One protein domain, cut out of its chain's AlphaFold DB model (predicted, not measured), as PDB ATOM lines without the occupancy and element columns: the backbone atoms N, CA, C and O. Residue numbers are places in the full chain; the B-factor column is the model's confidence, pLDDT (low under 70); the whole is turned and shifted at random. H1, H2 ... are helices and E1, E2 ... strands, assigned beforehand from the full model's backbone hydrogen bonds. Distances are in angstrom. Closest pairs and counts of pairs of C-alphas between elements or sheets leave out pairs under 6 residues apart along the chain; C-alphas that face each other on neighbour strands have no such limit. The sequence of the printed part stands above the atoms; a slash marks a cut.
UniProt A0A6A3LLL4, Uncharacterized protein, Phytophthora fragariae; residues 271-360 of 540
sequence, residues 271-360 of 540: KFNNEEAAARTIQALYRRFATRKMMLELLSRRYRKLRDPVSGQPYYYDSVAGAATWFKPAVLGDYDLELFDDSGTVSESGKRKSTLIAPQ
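This is residues 271 to 360 of the 540 residues of an uncharacterized protein of Phytophthora fragariae (UniProt A0A6A3LLL4). A small sheet of three strands sits at one end of a single long helix, H1, which runs straight into the sheet's first strand and sticks out as an arm with residues 283 to 294. A long stretch with no named element, residues 326 to 360, winds about the place where helix and sheet meet. The printed part has 90 residues, in the order H1, E1, E2, E3; the sheet's order is E1, E2, E3, all antiparallel. The class is mixed, helices and strands, with under half of the residues in named elements. The whole is loose, with a radius of gyration of the C-alphas of 17.3 A, and spans 60 by 30 by 25 A.

E1 is residues 303 to 307, 13.3 A long; E2 is residues 314 to 318, 13.4 A; E3 is residues 323 to 325, ending with C-alpha 325 at (20.776, -56.128, 21.679). H1 is residues 275 to 302, 40.3 A long, from C-alpha 275 at (27.939, -19.925, -7.882) to C-alpha 302 at (30.548, -47.425, 21.441).

The strands form a meander, each the antiparallel neighbour of the one before. E1 and E2 are a hairpin at 148 degrees, with N 306 and O 315 at 2.8 A. E2 and E3 are a hairpin at 149 degrees, with N 316 and O 325 at 2.8 A. H1 is only just not on the sheet, with 4 pairs of C-alphas within 10 A. Its closest C-alphas to E2 are those of Arg 302 and Asp 318, 5.7 A apart; H1 and E3 are apart. In H1 every O i to N i+4 pair is within hydrogen-bond range. Residues 336 to 337 pair with 356 to 357, antiparallel.

The two C-alphas farthest apart are those of Asn 274 and Val 310, 59.9 A. The printed part has no cut, and no link between named elements is long. The mean pLDDT of the printed part is 78.1; residues 271, 278, 341 to 352 and 359 to 360 are under 70.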
ATOM      1  N   LYS A 271      19.319 -25.706  -7.152       66.75
ATOM      2  CA  LYS A 271      20.248 -25.410  -6.053       66.75
ATOM      3  C   LYS A 271      21.687 -25.146  -6.519       66.75
ATOM      4  O   LYS A 271      22.497 -24.700  -5.709       66.75
ATOM      5  N   PHE A 272      21.986 -25.390  -7.797       73.19
ATOM      6  CA  PHE A 272      23.303 -25.213  -8.416       73.19
ATOM      7  C   PHE A 272      23.316 -24.167  -9.543       73.19
ATOM      8  O   PHE A 272      24.310 -24.063 -10.252       73.19
ATOM      9  N   ASN A 273      22.243 -23.391  -9.714       71.69
ATOM     10  CA  ASN A 273      22.134 -22.433 -10.819       71.69
ATOM     11  C   ASN A 273      23.080 -21.226 -10.683       71.69
ATOM     12  O   ASN A 273      23.511 -20.680 -11.693       71.69
ATOM     13  N   ASN A 274      23.423 -20.836  -9.450       83.06
ATOM     14  CA  ASN A 274      24.303 -19.699  -9.157       83.06
ATOM     15  C   ASN A 274      25.524 -20.169  -8.361       83.06
ATOM     16  O   ASN A 274      25.382 -21.036  -7.497       83.06
ATOM     17  N   GLU A 275      26.689 -19.550  -8.567       75.06
ATOM     18  CA  GLU A 275      27.939 -19.925  -7.882       75.06
ATOM     19  C   GLU A 275      27.815 -19.864  -6.352       75.06
ATOM     20  O   GLU A 275      28.200 -20.802  -5.658       75.06
ATOM     21  N   GLU A 276      27.173 -18.830  -5.807       76.25
ATOM     22  CA  GLU A 276      26.957 -18.699  -4.359       76.25
ATOM     23  C   GLU A 276      25.940 -19.706  -3.798       76.25
ATOM     24  O   GLU A 276      26.033 -20.133  -2.643       76.25
ATOM     25  N   ALA A 277      24.930 -20.075  -4.591       70.62
ATOM     26  CA  ALA A 277      23.944 -21.084  -4.206       70.62
ATOM     27  C   ALA A 277      24.567 -22.488  -4.246       70.62
ATOM     28  O   ALA A 277      24.382 -23.277  -3.312       70.62
ATOM     29  N   ALA A 278      25.385 -22.755  -5.268       67.50
ATOM     30  CA  ALA A 278      26.200 -23.952  -5.392       67.50
ATOM     31  C   ALA A 278      27.208 -24.052  -4.237       67.50
ATOM     32  O   ALA A 278      27.292 -25.087  -3.583       67.50
ATOM     33  N   ALA A 279      27.907 -22.968  -3.895       74.75
ATOM     34  CA  ALA A 279      28.849 -22.946  -2.779       74.75
ATOM     35  C   ALA A 279      28.154 -23.243  -1.443       74.75
ATOM     36  O   ALA A 279      28.596 -24.117  -0.696       74.75
ATOM     37  N   ARG A 280      27.018 -22.591  -1.154       80.12
ATOM     38  CA  ARG A 280      26.241 -22.840   0.073       80.12
ATOM     39  C   ARG A 280      25.719 -24.271   0.153       80.12
ATOM     40  O   ARG A 280      25.753 -24.876   1.224       80.12
ATOM     41  N   THR A 281      25.243 -24.825  -0.958       75.06
ATOM     42  CA  THR A 281      24.745 -26.204  -0.992       75.06
ATOM     43  C   THR A 281      25.868 -27.218  -0.841       75.06
ATOM     44  O   THR A 281      25.726 -28.138  -0.038       75.06
ATOM     45  N   ILE A 282      27.010 -27.019  -1.499       76.56
ATOM     46  CA  ILE A 282      28.209 -27.849  -1.321       76.56
ATOM     47  C   ILE A 282      28.700 -27.783   0.132       76.56
ATOM     48  O   ILE A 282      28.932 -28.824   0.745       76.56
ATOM     49  N   GLN A 283      28.786 -26.591   0.728       81.06
ATOM     50  CA  GLN A 283      29.177 -26.418   2.131       81.06
ATOM     51  C   GLN A 283      28.203 -27.108   3.095       81.06
ATOM     52  O   GLN A 283      28.636 -27.770   4.037       81.06
ATOM     53  N   ALA A 284      26.891 -26.993   2.875       75.50
ATOM     54  CA  ALA A 284      25.884 -27.662   3.698       75.50
ATOM     55  C   ALA A 284      25.965 -29.193   3.577       75.50
ATOM     56  O   ALA A 284      25.889 -29.901   4.583       75.50
ATOM     57  N   LEU A 285      26.172 -29.705   2.358       76.00
ATOM     58  CA  LEU A 285      26.387 -31.129   2.110       76.00
ATOM     59  C   LEU A 285      27.656 -31.626   2.806       76.00
ATOM     60  O   LEU A 285      27.616 -32.669   3.456       76.00
ATOM     61  N   TYR A 286      28.746 -30.860   2.739       82.56
ATOM     62  CA  TYR A 286      29.992 -31.192   3.423       82.56
ATOM     63  C   TYR A 286      29.831 -31.195   4.945       82.56
ATOM     64  O   TYR A 286      30.237 -32.155   5.591       82.56
ATOM     65  N   ARG A 287      29.179 -30.182   5.532       85.12
ATOM     66  CA  ARG A 287      28.899 -30.146   6.980       85.12
ATOM     67  C   ARG A 287      28.096 -31.367   7.418       85.12
ATOM     68  O   ARG A 287      28.456 -32.005   8.398       85.12
ATOM     69  N   ARG A 288      27.064 -31.741   6.656       77.81
ATOM     70  CA  ARG A 288      26.257 -32.942   6.921       77.81
ATOM     71  C   ARG A 288      27.066 -34.236   6.788       77.81
ATOM     72  O   ARG A 288      26.860 -35.170   7.557       77.81
ATOM     73  N   PHE A 289      27.973 -34.308   5.819       80.75
ATOM     74  CA  PHE A 289      28.893 -35.434   5.675       80.75
ATOM     75  C   PHE A 289      29.867 -35.518   6.859       80.75
ATOM     76  O   PHE A 289      30.024 -36.589   7.440       80.75
ATOM     77  N   ALA A 290      30.468 -34.396   7.259       81.06
ATOM     78  CA  ALA A 290      31.416 -34.322   8.364       81.06
ATOM     79  C   ALA A 290      30.768 -34.713   9.702       81.06
ATOM     80  O   ALA A 290      31.323 -35.538  10.426       81.06
ATOM     81  N   THR A 291      29.563 -34.209   9.995       80.44
ATOM     82  CA  THR A 291      28.823 -34.595  11.207       80.44
ATOM     83  C   THR A 291      28.456 -36.075  11.194       80.44
ATOM     84  O   THR A 291      28.622 -36.755  12.205       80.44
ATOM     85  N   ARG A 292      28.024 -36.618  10.045       82.31
ATOM     86  CA  ARG A 292      27.714 -38.050   9.915       82.31
ATOM     87  C   ARG A 292      28.959 -38.923  10.080       82.31
ATOM     88  O   ARG A 292      28.868 -39.957  10.734       82.31
ATOM     89  N   LYS A 293      30.106 -38.513   9.534       83.81
ATOM     90  CA  LYS A 293      31.389 -39.212   9.700       83.81
ATOM     91  C   LYS A 293      31.803 -39.253  11.173       83.81
ATOM     92  O   LYS A 293      32.076 -40.332  11.684       83.81
ATOM     93  N   MET A 294      31.776 -38.107  11.854       84.88
ATOM     94  CA  MET A 294      32.101 -38.005  13.282       84.88
ATOM     95  C   MET A 294      31.167 -38.869  14.140       84.88
ATOM     96  O   MET A 294      31.619 -39.605  15.011       84.88
ATOM     97  N   MET A 295      29.862 -38.838  13.857       87.62
ATOM     98  CA  MET A 295      28.874 -39.672  14.543       87.62
ATOM     99  C   MET A 295      29.154 -41.170  14.358       87.62
ATOM    100  O   MET A 295      29.108 -41.920  15.328       87.62
ATOM    101  N   LEU A 296      29.435 -41.619  13.131       85.88
ATOM    102  CA  LEU A 296      29.749 -43.025  12.865       85.88
ATOM    103  C   LEU A 296      31.039 -43.453  13.571       85.88
ATOM    104  O   LEU A 296      31.099 -44.555  14.104       85.88
ATOM    105  N   GLU A 297      32.034 -42.572  13.648       85.31
ATOM    106  CA  GLU A 297      33.259 -42.839  14.400       85.31
ATOM    107  C   GLU A 297      32.981 -43.018  15.901       85.31
ATOM    108  O   GLU A 297      33.481 -43.961  16.512       85.31
ATOM    109  N   LEU A 298      32.116 -42.192  16.495       87.31
ATOM    110  CA  LEU A 298      31.674 -42.382  17.881       87.31
ATOM    111  C   LEU A 298      30.917 -43.704  18.064       87.31
ATOM    112  O   LEU A 298      31.170 -44.430  19.025       87.31
ATOM    113  N   LEU A 299      30.037 -44.059  17.124       87.44
ATOM    114  CA  LEU A 299      29.312 -45.331  17.160       87.44
ATOM    115  C   LEU A 299      30.246 -46.536  17.028       87.44
ATOM    116  O   LEU A 299      30.035 -47.520  17.727       87.44
ATOM    117  N   SER A 300      31.302 -46.442  16.216       85.06
ATOM    118  CA  SER A 300      32.324 -47.490  16.090       85.06
ATOM    119  C   SER A 300      33.132 -47.702  17.377       85.06
ATOM    120  O   SER A 300      33.667 -48.775  17.629       85.06
ATOM    121  N   ARG A 301      33.218 -46.686  18.241       85.69
ATOM    122  CA  ARG A 301      33.858 -46.816  19.559       85.69
ATOM    123  C   ARG A 301      32.896 -47.364  20.613       85.69
ATOM    124  O   ARG A 301      33.342 -48.027  21.541       85.69
ATOM    125  N   ARG A 302      31.598 -47.071  20.474       88.56
ATOM    126  CA  ARG A 302      30.548 -47.425  21.441       88.56
ATOM    127  C   ARG A 302      29.971 -48.825  21.230       88.56
ATOM    128  O   ARG A 302      29.687 -49.510  22.202       88.56
ATOM    129  N   TYR A 303      29.768 -49.239  19.984       88.94
ATOM    130  CA  TYR A 303      29.114 -50.504  19.662       88.94
ATOM    131  C   TYR A 303      30.112 -51.540  19.148       88.94
ATOM    132  O   TYR A 303      31.005 -51.231  18.355       88.94
ATOM    133  N   ARG A 304      29.919 -52.791  19.566       89.56
ATOM    134  CA  ARG A 304      30.646 -53.973  19.085       89.56
ATOM    135  C   ARG A 304      29.640 -55.001  18.591       89.56
ATOM    136  O   ARG A 304      28.602 -55.170  19.222       89.56
ATOM    137  N   LYS A 305      29.929 -55.680  17.484       89.50
ATOM    138  CA  LYS A 305      29.099 -56.779  16.980       89.50
ATOM    139  C   LYS A 305      29.798 -58.094  17.304       89.50
ATOM    140  O   LYS A 305      30.843 -58.370  16.739       89.50
ATOM    141  N   LEU A 306      29.268 -58.861  18.242       86.94
ATOM    142  CA  LEU A 306      29.892 -60.070  18.791       86.94
ATOM    143  C   LEU A 306      29.085 -61.299  18.373       86.94
ATOM    144  O   LEU A 306      27.921 -61.159  18.004       86.94
ATOM    145  N   ARG A 307      29.681 -62.493  18.416       87.94
ATOM    146  CA  ARG A 307      28.942 -63.755  18.256       87.94
ATOM    147  C   ARG A 307      28.588 -64.317  19.619       87.94
ATOM    148  O   ARG A 307      29.438 -64.369  20.501       87.94
ATOM    149  N   ASP A 308      27.347 -64.753  19.759       84.44
ATOM    150  CA  ASP A 308      26.930 -65.541  20.910       84.44
ATOM    151  C   ASP A 308      27.542 -66.960  20.832       84.44
ATOM    152  O   ASP A 308      27.387 -67.611  19.793       84.44
ATOM    153  N   PRO A 309      28.233 -67.453  21.879       81.75
ATOM    154  CA  PRO A 309      28.855 -68.779  21.886       81.75
ATOM    155  C   PRO A 309      27.873 -69.942  21.719       81.75
ATOM    156  O   PRO A 309      28.269 -70.995  21.228       81.75
ATOM    157  N   VAL A 310      26.608 -69.767  22.121       77.44
ATOM    158  CA  VAL A 310      25.601 -70.841  22.091       77.44
ATOM    159  C   VAL A 310      24.886 -70.890  20.743       77.44
ATOM    160  O   VAL A 310      24.825 -71.938  20.106       77.44
ATOM    161  N   SER A 311      24.351 -69.757  20.280       82.94
ATOM    162  CA  SER A 311      23.579 -69.699  19.030       82.94
ATOM    163  C   SER A 311      24.427 -69.443  17.781       82.94
ATOM    164  O   SER A 311      23.937 -69.581  16.658       82.94
ATOM    165  N   GLY A 312      25.674 -68.992  17.945       80.94
ATOM    166  CA  GLY A 312      26.532 -68.531  16.854       80.94
ATOM    167  C   GLY A 312      26.038 -67.253  16.163       80.94
ATOM    168  O   GLY A 312      26.690 -66.792  15.219       80.94
ATOM    169  N   GLN A 313      24.913 -66.668  16.592       80.81
ATOM    170  CA  GLN A 313      24.312 -65.500  15.953       80.81
ATOM    171  C   GLN A 313      24.991 -64.194  16.397       80.81
ATOM    172  O   GLN A 313      25.434 -64.073  17.542       80.81
ATOM    173  N   PRO A 314      25.099 -63.199  15.496       86.25
ATOM    174  CA  PRO A 314      25.676 -61.912  15.837       86.25
ATOM    175  C   PRO A 314      24.706 -61.046  16.653       86.25
ATOM    176  O   PRO A 314      23.564 -60.844  16.245       86.25
ATOM    177  N   TYR A 315      25.193 -60.446  17.735       86.44
ATOM    178  CA  TYR A 315      24.477 -59.447  18.531       86.44
ATOM    179  C   TYR A 315      25.313 -58.170  18.695       86.44
ATOM    180  O   TYR A 315      26.534 -58.180  18.537       86.44
ATOM    181  N   TYR A 316      24.663 -57.045  18.996       89.56
ATOM    182  CA  TYR A 316      25.309 -55.748  19.194       89.56
ATOM    183  C   TYR A 316      25.397 -55.421  20.681       89.56
ATOM    184  O   TYR A 316      24.378 -55.310  21.361       89.56
ATOM    185  N   TYR A 317      26.614 -55.219  21.172       86.94
ATOM    186  CA  TYR A 317      26.911 -54.814  22.538       86.94
ATOM    187  C   TYR A 317      27.286 -53.331  22.593       86.94
ATOM    188  O   TYR A 317      28.192 -52.886  21.881       86.94
ATOM    189  N   ASP A 318      26.590 -52.567  23.432       89.69
ATOM    190  CA  ASP A 318      26.917 -51.181  23.759       89.69
ATOM    191  C   ASP A 318      27.896 -51.153  24.937       89.69
ATOM    192  O   ASP A 318      27.521 -51.432  26.074       89.69
ATOM    193  N   SER A 319      29.152 -50.786  24.684       84.69
ATOM    194  CA  SER A 319      30.194 -50.770  25.713       84.69
ATOM    195  C   SER A 319      30.047 -49.639  26.730       84.69
ATOM    196  O   SER A 319      30.755 -49.647  27.729       84.69
ATOM    197  N   VAL A 320      29.204 -48.637  26.458       84.56
ATOM    198  CA  VAL A 320      28.966 -47.506  27.371       84.56
ATOM    199  C   VAL A 320      27.742 -47.772  28.240       84.56
ATOM    200  O   VAL A 320      27.776 -47.499  29.433       84.56
ATOM    201  N   ALA A 321      26.671 -48.310  27.652       83.62
ATOM    202  CA  ALA A 321      25.454 -48.650  28.391       83.62
ATOM    203  C   ALA A 321      25.512 -50.034  29.064       83.62
ATOM    204  O   ALA A 321      24.652 -50.341  29.883       83.62
ATOM    205  N   GLY A 322      26.478 -50.883  28.696       84.81
ATOM    206  CA  GLY A 322      26.596 -52.254  29.200       84.81
ATOM    207  C   GLY A 322      25.495 -53.201  28.707       84.81
ATOM    208  O   GLY A 322      25.332 -54.282  29.264       84.81
ATOM    209  N   ALA A 323      24.736 -52.814  27.678       84.44
ATOM    210  CA  ALA A 323      23.557 -53.537  27.207       84.44
ATOM    211  C   ALA A 323      23.819 -54.273  25.885       84.44
ATOM    212  O   ALA A 323      24.439 -53.733  24.964       84.44
ATOM    213  N   ALA A 324      23.300 -55.498  25.775       88.38
ATOM    214  CA  ALA A 324      23.324 -56.301  24.557       88.38
ATOM    215  C   ALA A 324      21.963 -56.254  23.848       88.38
ATOM    216  O   ALA A 324      20.912 -56.309  24.483       88.38
ATOM    217  N   THR A 325      21.978 -56.158  22.519       87.19
ATOM    218  CA  THR A 325      20.776 -56.128  21.679       87.19
ATOM    219  C   THR A 325      20.959 -57.018  20.457       87.19
ATOM    220  O   THR A 325      21.975 -56.951  19.770       87.19
ATOM    221  N   TRP A 326      19.953 -57.835  20.152       84.06
ATOM    222  CA  TRP A 326      19.940 -58.678  18.949       84.06
ATOM    223  C   TRP A 326      19.612 -57.885  17.676       84.06
ATOM    224  O   TRP A 326      19.925 -58.302  16.565       84.06
ATOM    225  N   PHE A 327      19.008 -56.706  17.829       82.50
ATOM    226  CA  PHE A 327      18.622 -55.838  16.723       82.50
ATOM    227  C   PHE A 327      19.685 -54.778  16.451       82.50
ATOM    228  O   PHE A 327      20.169 -54.122  17.373       82.50
ATOM    229  N   LYS A 328      20.001 -54.552  15.169       84.31
ATOM    230  CA  LYS A 328      20.939 -53.501  14.760       84.31
ATOM    231  C   LYS A 328      20.471 -52.131  15.279       84.31
ATOM    232  O   LYS A 328      19.373 -51.702  14.912       84.31
ATOM    233  N   PRO A 329      21.301 -51.400  16.046       85.00
ATOM    234  CA  PRO A 329      20.932 -50.088  16.560       85.00
ATOM    235  C   PRO A 329      20.508 -49.129  15.442       85.00
ATOM    236  O   PRO A 329      21.253 -48.892  14.488       85.00
ATOM    237  N   ALA A 330      19.330 -48.512  15.579       81.56
ATOM    238  CA  ALA A 330      18.773 -47.614  14.560       81.56
ATOM    239  C   ALA A 330      19.711 -46.439  14.209       81.56
ATOM    240  O   ALA A 330      19.714 -45.945  13.079       81.56
ATOM    241  N   VAL A 331      20.556 -46.027  15.159       83.50
ATOM    242  CA  VAL A 331      21.557 -44.960  15.005       83.50
ATOM    243  C   VAL A 331      22.614 -45.256  13.927       83.50
ATOM    244  O   VAL A 331      23.054 -44.326  13.240       83.50
ATOM    245  N   LEU A 332      22.962 -46.530  13.694       82.50
ATOM    246  CA  LEU A 332      23.858 -46.950  12.602       82.50
ATOM    247  C   LEU A 332      23.248 -46.652  11.219       82.50
ATOM    248  O   LEU A 332      23.964 -46.340  10.263       82.50
ATOM    249  N   GLY A 333      21.917 -46.624  11.114       83.69
ATOM    250  CA  GLY A 333      21.204 -46.383   9.862       83.69
ATOM    251  C   GLY A 333      21.512 -47.464   8.826       83.69
ATOM    252  O   GLY A 333      21.336 -48.652   9.092       83.69
ATOM    253  N   ASP A 334      21.979 -47.058   7.646       78.62
ATOM    254  CA  ASP A 334      22.282 -47.985   6.546       78.62
ATOM    255  C   ASP A 334      23.654 -48.675   6.703       78.62
ATOM    256  O   ASP A 334      23.951 -49.613   5.974       78.62
ATOM    257  N   TYR A 335      24.482 -48.234   7.654       84.81
ATOM    258  CA  TYR A 335      25.781 -48.837   7.959       84.81
ATOM    259  C   TYR A 335      25.614 -50.039   8.898       84.81
ATOM    260  O   TYR A 335      24.579 -50.189   9.560       84.81
ATOM    261  N   ASP A 336      26.626 -50.898   8.939       87.94
ATOM    262  CA  ASP A 336      26.737 -52.019   9.872       87.94
ATOM    263  C   ASP A 336      28.164 -52.101  10.451       87.94
ATOM    264  O   ASP A 336      29.030 -51.315  10.071       87.94
ATOM    265  N   LEU A 337      28.401 -53.007  11.395       86.88
ATOM    266  CA  LEU A 337      29.707 -53.293  11.985       86.88
ATOM    267  C   LEU A 337      30.188 -54.683  11.554       86.88
ATOM    268  O   LEU A 337      29.377 -55.603  11.410       86.88
ATOM    269  N   GLU A 338      31.497 -54.839  11.364       85.12
ATOM    270  CA  GLU A 338      32.121 -56.162  11.259       85.12
ATOM    271  C   GLU A 338      32.039 -56.900  12.592       85.12
ATOM    272  O   GLU A 338      31.901 -56.293  13.659       85.12
ATOM    273  N   LEU A 339      32.090 -58.230  12.504       82.19
ATOM    274  CA  LEU A 339      32.230 -59.078  13.676       82.19
ATOM    275  C   LEU A 339      33.522 -58.705  14.398       82.19
ATOM    276  O   LEU A 339      34.589 -58.688  13.801       82.19
ATOM    277  N   PHE A 340      33.379 -58.370  15.669       74.94
ATOM    278  CA  PHE A 340      34.451 -57.924  16.528       74.94
ATOM    279  C   PHE A 340      35.256 -59.146  16.969       74.94
ATOM    280  O   PHE A 340      34.780 -59.948  17.774       74.94
ATOM    281  N   ASP A 341      36.444 -59.298  16.400       65.94
ATOM    282  CA  ASP A 341      37.435 -60.304  16.746       65.94
ATOM    283  C   ASP A 341      38.440 -59.724  17.755       65.94
ATOM    284  O   ASP A 341      38.861 -58.571  17.656       65.94
ATOM    285  N   ASP A 342      38.846 -60.511  18.755       57.72
ATOM    286  CA  ASP A 342      39.818 -60.059  19.771       57.72
ATOM    287  C   ASP A 342      41.245 -59.890  19.184       57.72
ATOM    288  O   ASP A 342      42.173 -59.471  19.873       57.72
ATOM    289  N   SER A 343      41.409 -60.165  17.881       56.19
ATOM    290  CA  SER A 343      42.630 -60.022  17.078       56.19
ATOM    291  C   SER A 343      42.777 -58.684  16.324       56.19
ATOM    292  O   SER A 343      43.818 -58.448  15.710       56.19
ATOM    293  N   GLY A 344      41.783 -57.783  16.348       47.19
ATOM    294  CA  GLY A 344      41.710 -56.629  15.435       47.19
ATOM    295  C   GLY A 344      42.190 -55.258  15.958       47.19
ATOM    296  O   GLY A 344      41.484 -54.565  16.685       47.19
ATOM    297  N   THR A 345      43.356 -54.814  15.467       50.81
ATOM    298  CA  THR A 345      43.896 -53.431  15.343       50.81
ATOM    299  C   THR A 345      43.727 -52.443  16.515       50.81
ATOM    300  O   THR A 345      42.741 -51.709  16.638       50.81
ATOM    301  N   VAL A 346      44.788 -52.306  17.315       49.53
ATOM    302  CA  VAL A 346      44.975 -51.198  18.264       49.53
ATOM    303  C   VAL A 346      45.125 -49.889  17.479       49.53
ATOM    304  O   VAL A 346      46.058 -49.720  16.701       49.53
ATOM    305  N   SER A 347      44.191 -48.948  17.653       50.38
ATOM    306  CA  SER A 347      44.353 -47.584  17.135       50.38
ATOM    307  C   SER A 347      45.508 -46.899  17.874       50.38
ATOM    308  O   SER A 347      45.651 -47.096  19.075       50.38
ATOM    309  N   GLU A 348      46.239 -46.009  17.200       49.72
ATOM    310  CA  GLU A 348      47.397 -45.213  17.683       49.72
ATOM    311  C   GLU A 348      47.171 -44.432  19.007       49.72
ATOM    312  O   GLU A 348      48.095 -43.878  19.586       49.72
ATOM    313  N   SER A 349      45.932 -44.407  19.514       49.94
ATOM    314  CA  SER A 349      45.489 -43.795  20.776       49.94
ATOM    315  C   SER A 349      45.104 -44.802  21.880       49.94
ATOM    316  O   SER A 349      44.472 -44.420  22.864       49.94
ATOM    317  N   GLY A 350      45.415 -46.095  21.713       53.41
ATOM    318  CA  GLY A 350      45.183 -47.159  22.705       53.41
ATOM    319  C   GLY A 350      43.724 -47.611  22.878       53.41
ATOM    320  O   GLY A 350      43.438 -48.459  23.720       53.41
ATOM    321  N   LYS A 351      42.774 -47.078  22.096       56.47
ATOM    322  CA  LYS A 351      41.335 -47.387  22.219       56.47
ATOM    323  C   LYS A 351      40.864 -48.367  21.136       56.47
ATOM    324  O   LYS A 351      41.012 -48.094  19.944       56.47
ATOM    325  N   ARG A 352      40.251 -49.482  21.559       65.56
ATOM    326  CA  ARG A 352      39.631 -50.504  20.687       65.56
ATOM    327  C   ARG A 352      38.369 -49.936  20.005       65.56
ATOM    328  O   ARG A 352      37.538 -49.334  20.684       65.56
ATOM    329  N   LYS A 353      38.211 -50.126  18.688       76.56
ATOM    330  CA  LYS A 353      37.057 -49.658  17.884       76.56
ATOM    331  C   LYS A 353      36.604 -50.746  16.907       76.56
ATOM    332  O   LYS A 353      37.436 -51.516  16.448       76.56
ATOM    333  N   SER A 354      35.314 -50.807  16.592       83.50
ATOM    334  CA  SER A 354      34.755 -51.731  15.599       83.50
ATOM    335  C   SER A 354      34.904 -51.195  14.169       83.50
ATOM    336  O   SER A 354      34.887 -49.983  13.935       83.50
ATOM    337  N   THR A 355      35.052 -52.087  13.188       84.19
ATOM    338  CA  THR A 355      35.136 -51.705  11.769       84.19
ATOM    339  C   THR A 355      33.738 -51.452  11.200       84.19
ATOM    340  O   THR A 355      32.839 -52.278  11.339       84.19
ATOM    341  N   LEU A 356      33.539 -50.296  10.555       83.56
ATOM    342  CA  LEU A 356      32.273 -49.924   9.917       83.56
ATOM    343  C   LEU A 356      32.169 -50.513   8.506       83.56
ATOM    344  O   LEU A 356      32.981 -50.205   7.636       83.56
ATOM    345  N   ILE A 357      31.091 -51.247   8.253       82.00
ATOM    346  CA  ILE A 357      30.689 -51.731   6.936       82.00
ATOM    347  C   ILE A 357      29.701 -50.734   6.327       82.00
ATOM    348  O   ILE A 357      28.639 -50.442   6.885       82.00
ATOM    349  N   ALA A 358      30.036 -50.206   5.151       74.19
ATOM    350  CA  ALA A 358      29.107 -49.404   4.364       74.19
ATOM    351  C   ALA A 358      28.070 -50.303   3.659       74.19
ATOM    352  O   ALA A 358      28.408 -51.408   3.235       74.19
ATOM    353  N   PRO A 359      26.820 -49.837   3.470       66.31
ATOM    354  CA  PRO A 359      25.825 -50.586   2.712       66.31
ATOM    355  C   PRO A 359      26.335 -50.862   1.296       66.31
ATOM    356  O   PRO A 359      26.826 -49.952   0.619       66.31
ATOM    357  N   GLN A 360      26.156 -52.096   0.820       51.75
ATOM    358  CA  GLN A 360      26.406 -52.481  -0.570       51.75
ATOM    359  C   GLN A 360      25.350 -51.841  -1.486       51.75
ATOM    360  O   GLN A 360      24.443 -52.483  -2.006       51.75
TER     361      GLN A 360